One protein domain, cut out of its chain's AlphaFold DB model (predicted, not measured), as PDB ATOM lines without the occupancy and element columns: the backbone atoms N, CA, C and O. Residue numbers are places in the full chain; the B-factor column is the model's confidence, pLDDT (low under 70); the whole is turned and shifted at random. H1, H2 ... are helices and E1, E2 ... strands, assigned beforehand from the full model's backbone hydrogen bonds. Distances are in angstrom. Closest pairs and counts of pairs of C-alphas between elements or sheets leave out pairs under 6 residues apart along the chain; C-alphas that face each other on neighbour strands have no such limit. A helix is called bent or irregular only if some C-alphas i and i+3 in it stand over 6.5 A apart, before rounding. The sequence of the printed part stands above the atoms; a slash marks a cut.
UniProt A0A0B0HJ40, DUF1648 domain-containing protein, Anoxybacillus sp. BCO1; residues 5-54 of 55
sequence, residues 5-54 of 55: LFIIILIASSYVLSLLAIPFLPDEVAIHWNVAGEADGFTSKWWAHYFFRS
ATOM      1  N   LEU A   5     -34.865  54.613  27.146       93.50
ATOM      2  CA  LEU A   5     -34.728  54.980  25.737       93.50
ATOM      3  C   LEU A   5     -33.521  54.289  25.102       93.50
ATOM      4  O   LEU A   5     -33.624  53.792  23.991       93.50
ATOM      5  N   PHE A   6     -32.414  54.194  25.839       92.94
ATOM      6  CA  PHE A   6     -31.237  53.455  25.395       92.94
ATOM      7  C   PHE A   6     -31.552  51.977  25.119       92.94
ATOM      8  O   PHE A   6     -31.229  51.474  24.050       92.94
ATOM      9  N   ILE A   7     -32.240  51.304  26.048       94.50
ATOM     10  CA  ILE A   7     -32.630  49.893  25.899       94.50
ATOM     11  C   ILE A   7     -33.606  49.731  24.727       94.50
ATOM     12  O   ILE A   7     -33.453  48.821  23.926       94.50
ATOM     13  N   ILE A   8     -34.572  50.638  24.587       94.62
ATOM     14  CA  ILE A   8     -35.538  50.628  23.482       94.62
ATOM     15  C   ILE A   8     -34.828  50.798  22.136       94.62
ATOM     16  O   ILE A   8     -35.153  50.081  21.196       94.62
ATOM     17  N   ILE A   9     -33.850  51.705  22.044       95.44
ATOM     18  CA  ILE A   9     -33.033  51.883  20.837       95.44
ATOM     19  C   ILE A   9     -32.243  50.608  20.550       95.44
ATOM     20  O   ILE A   9     -32.267  50.143  19.420       95.44
ATOM     21  N   LEU A  10     -31.601  50.013  21.558       94.62
ATOM     22  CA  LEU A  10     -30.816  48.791  21.383       94.62
ATOM     23  C   LEU A  10     -31.674  47.625  20.874       94.62
ATOM     24  O   LEU A  10     -31.277  46.941  19.934       94.62
ATOM     25  N   ILE A  11     -32.866  47.447  21.453       93.75
ATOM     26  CA  ILE A  11     -33.847  46.465  20.990       93.75
ATOM     27  C   ILE A  11     -34.238  46.798  19.548       93.75
ATOM     28  O   ILE A  11     -34.038  45.980  18.666       93.75
ATOM     29  N   ALA A  12     -34.712  48.010  19.253       94.19
ATOM     30  CA  ALA A  12     -35.113  48.381  17.893       94.19
ATOM     31  C   ALA A  12     -33.990  48.160  16.861       94.19
ATOM     32  O   ALA A  12     -34.239  47.647  15.769       94.19
ATOM     33  N   SER A  13     -32.747  48.484  17.218       95.12
ATOM     34  CA  SER A  13     -31.572  48.236  16.387       95.12
ATOM     35  C   SER A  13     -31.329  46.747  16.138       95.12
ATOM     36  O   SER A  13     -30.987  46.403  15.011       95.12
ATOM     37  N   SER A  14     -31.540  45.852  17.111       92.00
ATOM     38  CA  SER A  14     -31.375  44.406  16.887       92.00
ATOM     39  C   SER A  14     -32.381  43.865  15.866       92.00
ATOM     40  O   SER A  14     -32.001  43.097  14.981       92.00
ATOM     41  N   TYR A  15     -33.633  44.336  15.904       89.81
ATOM     42  CA  TYR A  15     -34.648  43.984  14.904       89.81
ATOM     43  C   TYR A  15     -34.268  44.487  13.508       89.81
ATOM     44  O   TYR A  15     -34.362  43.736  12.536       89.81
ATOM     45  N   VAL A  16     -33.816  45.741  13.400       93.69
ATOM     46  CA  VAL A  16     -33.394  46.323  12.116       93.69
ATOM     47  C   VAL A  16     -32.194  45.568  11.548       93.69
ATOM     48  O   VAL A  16     -32.216  45.186  10.381       93.69
ATOM     49  N   LEU A  17     -31.174  45.296  12.363       92.62
ATOM     50  CA  LEU A  17     -29.995  44.545  11.933       92.62
ATOM     51  C   LEU A  17     -30.353  43.119  11.494       92.62
ATOM     52  O   LEU A  17     -29.843  42.661  10.476       92.62
ATOM     53  N   SER A  18     -31.270  42.446  12.194       86.94
ATOM     54  CA  SER A  18     -31.759  41.117  11.806       86.94
ATOM     55  C   SER A  18     -32.441  41.124  10.431       86.94
ATOM     56  O   SER A  18     -32.173  40.250   9.610       86.94
ATOM     57  N   LEU A  19     -33.266  42.135  10.133       90.44
ATOM     58  CA  LEU A  19     -33.893  42.287   8.812       90.44
ATOM     59  C   LEU A  19     -32.864  42.578   7.714       90.44
ATOM     60  O   LEU A  19     -32.940  42.006   6.627       90.44
ATOM     61  N   LEU A  20     -31.889  43.443   8.003       93.19
ATOM     62  CA  LEU A  20     -30.820  43.779   7.064       93.19
ATOM     63  C   LEU A  20     -29.884  42.595   6.793       93.19
ATOM     64  O   LEU A  20     -29.279  42.555   5.728       93.19
ATOM     65  N   ALA A  21     -29.783  41.628   7.708       90.69
ATOM     66  CA  ALA A  21     -28.964  40.432   7.536       90.69
ATOM     67  C   ALA A  21     -29.573  39.405   6.558       90.69
ATOM     68  O   ALA A  21     -28.822  38.659   5.935       90.69
ATOM     69  N   ILE A  22     -30.903  39.380   6.376       90.06
ATOM     70  CA  ILE A  22     -31.615  38.389   5.539       90.06
ATOM     71  C   ILE A  22     -31.018  38.205   4.130       90.06
ATOM     72  O   ILE A  22     -30.798  37.055   3.747       90.06
ATOM     73  N   PRO A  23     -30.742  39.260   3.331       92.19
ATOM     74  CA  PRO A  23     -30.184  39.086   1.987       92.19
ATOM     75  C   PRO A  23     -28.759  38.513   1.973       92.19
ATOM     76  O   PRO A  23     -28.316  38.045   0.929       92.19
ATOM     77  N   PHE A  24     -28.052  38.546   3.105       92.44
ATOM     78  CA  PHE A  24     -26.697  38.012   3.249       92.44
ATOM     79  C   PHE A  24     -26.674  36.584   3.807       92.44
ATOM     80  O   PHE A  24     -25.607  35.976   3.875       92.44
ATOM     81  N   LEU A  25     -27.826  36.045   4.218       90.12
ATOM     82  CA  LEU A  25     -27.932  34.665   4.673       90.12
ATOM     83  C   LEU A  25     -27.980  33.699   3.477       90.12
ATOM     84  O   LEU A  25     -28.629  34.003   2.468       90.12
ATOM     85  N   PRO A  26     -27.349  32.516   3.597       91.19
ATOM     86  CA  PRO A  26     -27.565  31.423   2.655       91.19
ATOM     87  C   PRO A  26     -29.041  31.001   2.654       91.19
ATOM     88  O   PRO A  26     -29.770  31.268   3.607       91.19
ATOM     89  N   ASP A  27     -29.494  30.335   1.590       90.94
ATOM     90  CA  ASP A  27     -30.898  29.910   1.481       90.94
ATOM     91  C   ASP A  27     -31.329  28.985   2.629       90.94
ATOM     92  O   ASP A  27     -32.460  29.104   3.115       90.94
ATOM     93  N   GLU A  28     -30.399  28.163   3.120       92.62
ATOM     94  CA  GLU A  28     -30.546  27.318   4.304       92.62
ATOM     95  C   GLU A  28     -29.553  27.715   5.399       92.62
ATOM     96  O   GLU A  28     -28.355  27.873   5.158       92.62
ATOM     97  N   VAL A  29     -30.055  27.851   6.623       92.19
ATOM     98  CA  VAL A  29     -29.298  28.257   7.809       92.19
ATOM     99  C   VAL A  29     -29.373  27.142   8.845       92.19
ATOM    100  O   VAL A  29     -30.463  26.674   9.176       92.19
ATOM    101  N   ALA A  30     -28.216  26.735   9.368       92.19
ATOM    102  CA  ALA A  30     -28.132  25.774  10.460       92.19
ATOM    103  C   ALA A  30     -28.733  26.365  11.745       92.19
ATOM    104  O   ALA A  30     -28.379  27.471  12.157       92.19
ATOM    105  N   ILE A  31     -29.640  25.621  12.372       91.06
ATOM    106  CA  ILE A  31     -30.303  25.990  13.634       91.06
ATOM    107  C   ILE A  31     -30.111  24.944  14.732       91.06
ATOM    108  O   ILE A  31     -30.462  25.194  15.883       91.06
ATOM    109  N   HIS A  32     -29.566  23.777  14.389       92.44
ATOM    110  CA  HIS A  32     -29.305  22.694  15.321       92.44
ATOM    111  C   HIS A  32     -27.976  22.020  14.979       92.44
ATOM    112  O   HIS A  32     -27.637  21.853  13.805       92.44
ATOM    113  N   TRP A  33     -27.247  21.654  16.030       95.50
ATOM    114  CA  TRP A  33     -25.991  20.925  15.955       95.50
ATOM    115  C   TRP A  33     -26.107  19.655  16.787       95.50
ATOM    116  O   TRP A  33     -26.573  19.694  17.928       95.50
ATOM    117  N   ASN A  34     -25.658  18.540  16.221       95.00
ATOM    118  CA  ASN A  34     -25.643  17.258  16.905       95.00
ATOM    119  C   ASN A  34     -24.534  17.190  17.970       95.00
ATOM    120  O   ASN A  34     -23.706  18.089  18.128       95.00
ATOM    121  N   VAL A  35     -24.482  16.071  18.692       95.50
ATOM    122  CA  VAL A  35     -23.466  15.818  19.729       95.50
ATOM    123  C   VAL A  35     -22.032  15.740  19.192       95.50
ATOM    124  O   VAL A  35     -21.091  15.889  19.966       95.50
ATOM    125  N   ALA A  36     -21.856  15.516  17.888       96.31
ATOM    126  CA  ALA A  36     -20.560  15.540  17.217       96.31
ATOM    127  C   ALA A  36     -20.151  16.958  16.764       96.31
ATOM    128  O   ALA A  36     -19.038  17.144  16.280       96.31
ATOM    129  N   GLY A  37     -21.017  17.963  16.950       92.75
ATOM    130  CA  GLY A  37     -20.778  19.344  16.529       92.75
ATOM    131  C   GLY A  37     -21.047  19.595  15.045       92.75
ATOM    132  O   GLY A  37     -20.642  20.629  14.518       92.75
ATOM    133  N   GLU A  38     -21.725  18.677  14.363       96.19
ATOM    134  CA  GLU A  38     -22.122  18.835  12.966       96.19
ATOM    135  C   GLU A  38     -23.513  19.459  12.896       96.19
ATOM    136  O   GLU A  38     -24.395  19.133  13.693       96.19
ATOM    137  N   ALA A  39     -23.718  20.357  11.933       92.94
ATOM    138  CA  ALA A  39     -25.041  20.898  11.670       92.94
ATOM    139  C   ALA A  39     -25.913  19.816  11.016       92.94
ATOM    140  O   ALA A  39     -25.617  19.370   9.909       92.94
ATOM    141  N   ASP A  40     -26.982  19.408  11.693       92.88
ATOM    142  CA  ASP A  40     -27.927  18.383  11.227       92.88
ATOM    143  C   ASP A  40     -29.382  18.882  11.191       92.88
ATOM    144  O   ASP A  40     -30.270  18.173  10.720       92.88
ATOM    145  N   GLY A  41     -29.633  20.121  11.627       91.19
ATOM    146  CA  GLY A  41     -30.915  20.798  11.457       91.19
ATOM    147  C   GLY A  41     -30.751  22.138  10.756       91.19
ATOM    148  O   GLY A  41     -30.050  23.029  11.241       91.19
ATOM    149  N   PHE A  42     -31.451  22.290   9.634       93.38
ATOM    150  CA  PHE A  42     -31.449  23.492   8.809       93.38
ATOM    151  C   PHE A  42     -32.859  24.054   8.667       93.38
ATOM    152  O   PHE A  42     -33.859  23.343   8.770       93.38
ATOM    153  N   THR A  43     -32.943  25.354   8.423       90.75
ATOM    154  CA  THR A  43     -34.196  26.029   8.100       90.75
ATOM    155  C   THR A  43     -33.974  27.080   7.024       90.75
ATOM    156  O   THR A  43     -32.838  27.473   6.763       90.75
ATOM    157  N   SER A  44     -35.041  27.563   6.387       90.56
ATOM    158  CA  SER A  44     -34.891  28.618   5.384       90.56
ATOM    159  C   SER A  44     -34.460  29.932   6.038       90.56
ATOM    160  O   SER A  44     -34.842  30.222   7.173       90.56
ATOM    161  N   LYS A  45     -33.738  30.794   5.315       87.56
ATOM    162  CA  LYS A  45     -33.352  32.131   5.821       87.56
ATOM    163  C   LYS A  45     -34.509  32.967   6.389       87.56
ATOM    164  O   LYS A  45     -34.311  33.753   7.314       87.56
ATOM    165  N   TRP A  46     -35.727  32.766   5.883       86.06
ATOM    166  CA  TRP A  46     -36.940  33.416   6.391       86.06
ATOM    167  C   TRP A  46     -37.357  32.889   7.767       86.06
ATOM    168  O   TRP A  46     -37.712  33.669   8.650       86.06
ATOM    169  N   TRP A  47     -37.273  31.575   7.970       84.06
ATOM    170  CA  TRP A  47     -37.536  30.946   9.263       84.06
ATOM    171  C   TRP A  47     -36.409  31.195  10.267       84.06
ATOM    172  O   TRP A  47     -36.687  31.395  11.447       84.06
ATOM    173  N   ALA A  48     -35.160  31.287   9.808       83.62
ATOM    174  CA  ALA A  48     -34.021  31.666  10.642       83.62
ATOM    175  C   ALA A  48     -34.195  33.077  11.229       83.62
ATOM    176  O   ALA A  48     -33.979  33.285  12.424       83.62
ATOM    177  N   HIS A  49     -34.680  34.033  10.426       78.25
ATOM    178  CA  HIS A  49     -35.053  35.363  10.913       78.25
ATOM    179  C   HIS A  49     -36.137  35.306  12.004       78.25
ATOM    180  O   HIS A  49     -36.034  35.993  13.022       78.25
ATOM    181  N   TYR A  50     -37.161  34.463  11.832       77.19
ATOM    182  CA  TYR A  50     -38.212  34.285  12.839       77.19
ATOM    183  C   TYR A  50     -37.680  33.670  14.147       77.19
ATOM    184  O   TYR A  50     -38.046  34.116  15.237       77.19
ATOM    185  N   PHE A  51     -36.770  32.696  14.055       71.19
ATOM    186  CA  PHE A  51     -36.120  32.091  15.220       71.19
ATOM    187  C   PHE A  51     -35.281  33.107  16.002       71.19
ATOM    188  O   PHE A  51     -35.433  33.210  17.215       71.19
ATOM    189  N   PHE A  52     -34.472  33.919  15.316       68.75
ATOM    190  CA  PHE A  52     -33.665  34.963  15.958       68.75
ATOM    191  C   PHE A  52     -34.521  36.030  16.660       68.75
ATOM    192  O   PHE A  52     -34.093  36.637  17.632       68.75
ATOM    193  N   ARG A  53     -35.753  36.250  16.185       57.59
ATOM    194  CA  ARG A  53     -36.723  37.180  16.779       57.59
ATOM    195  C   ARG A  53     -37.411  36.642  18.044       57.59
ATOM    196  O   ARG A  53     -38.041  37.420  18.757       57.59
ATOM    197  N   SER A  54     -37.341  35.333  18.284       59.75
ATOM    198  CA  SER A  54     -38.056  34.662  19.379       59.75
ATOM    199  C   SER A  54     -37.264  34.599  20.695       59.75
ATOM    200  O   SER A  54     -37.810  34.111  21.685       59.75
TER     201      SER A  54
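AT A GLANCE: This is residues 5 to 54 of the 55 residues of the protein "DUF1648 domain-containing protein" of Anoxybacillus sp. BCO1 (UniProt A0A0B0HJ40). A long helix, H1, and a two-stranded hairpin of E1 and E2 make the two arms of a loose V, and the short last helix, H2, folds back between them, side by side with the later part of H1. The first residues of H1, 5 to 13, stick out free, and the turn of the hairpin reaches away at the far end of the long axis. The printed part has 50 residues, with two named helices and two named strands in the order H1, E1, E2, H2; the strands form one antiparallel sheet, E1 - E2, and the class is mixed, helices and strands. The whole is loose, with a radius of gyration of the C-alphas of 13.3 A, and its elongated outline spans 42 by 23 by 14 A.

HOW THE PARTS SIT: H1, residues 5 to 24, touches H2, residues 45 to 53, with its residues 15 to 22 alone. Their closest C-alphas, those of Ile 22 and Lys 45, are 6.5 A apart. The two helices stand at a shallow tilt of 14 degrees and run opposite ways. A tight link of 3 residues joins H1 to E1, residues 28 to 33. E1 and E2, residues 39 to 44, are a hairpin of antiparallel strands, with 144 degrees between their directions. N 29 and O 43 are within hydrogen-bond range at 2.8 A, and so are N 31 and O 41 at 2.9 A. H1 and E2 are apart. The closest C-alphas of E1 and H2, those of Glu 28 and Lys 45, are 5.8 A apart. In H2 every O i to N i+4 pair is within hydrogen-bond range; in H1, 13 of 16 are.

IN THESE COORDINATES: H1 begins at C-alpha 5, (-34.728, 54.980, 25.737), and measures 29.3 A from first to last C-alpha. It is irregular, but only just: C-alphas 20 and 23 are 6.9 A apart. E1 begins at C-alpha 28, (-30.546, 27.318, 4.304); E1 and E2 each measure 14.0 A. H2 measures 12.5 A and ends at C-alpha 53, (-36.723, 37.180, 16.779).

THE WHOLE: The two C-alphas farthest apart, those of Leu 5 and Ala 36, are 42.8 A apart. Without residues 5 to 13, which stand free, the body of 41 residues spans 34 by 19 by 13 A. The printed part has no cut, and the links H1 to E1, E1 to E2 and E2 to H2 are tight. The mean pLDDT of the printed part is 89.2; residues 52 to 54 are under 70.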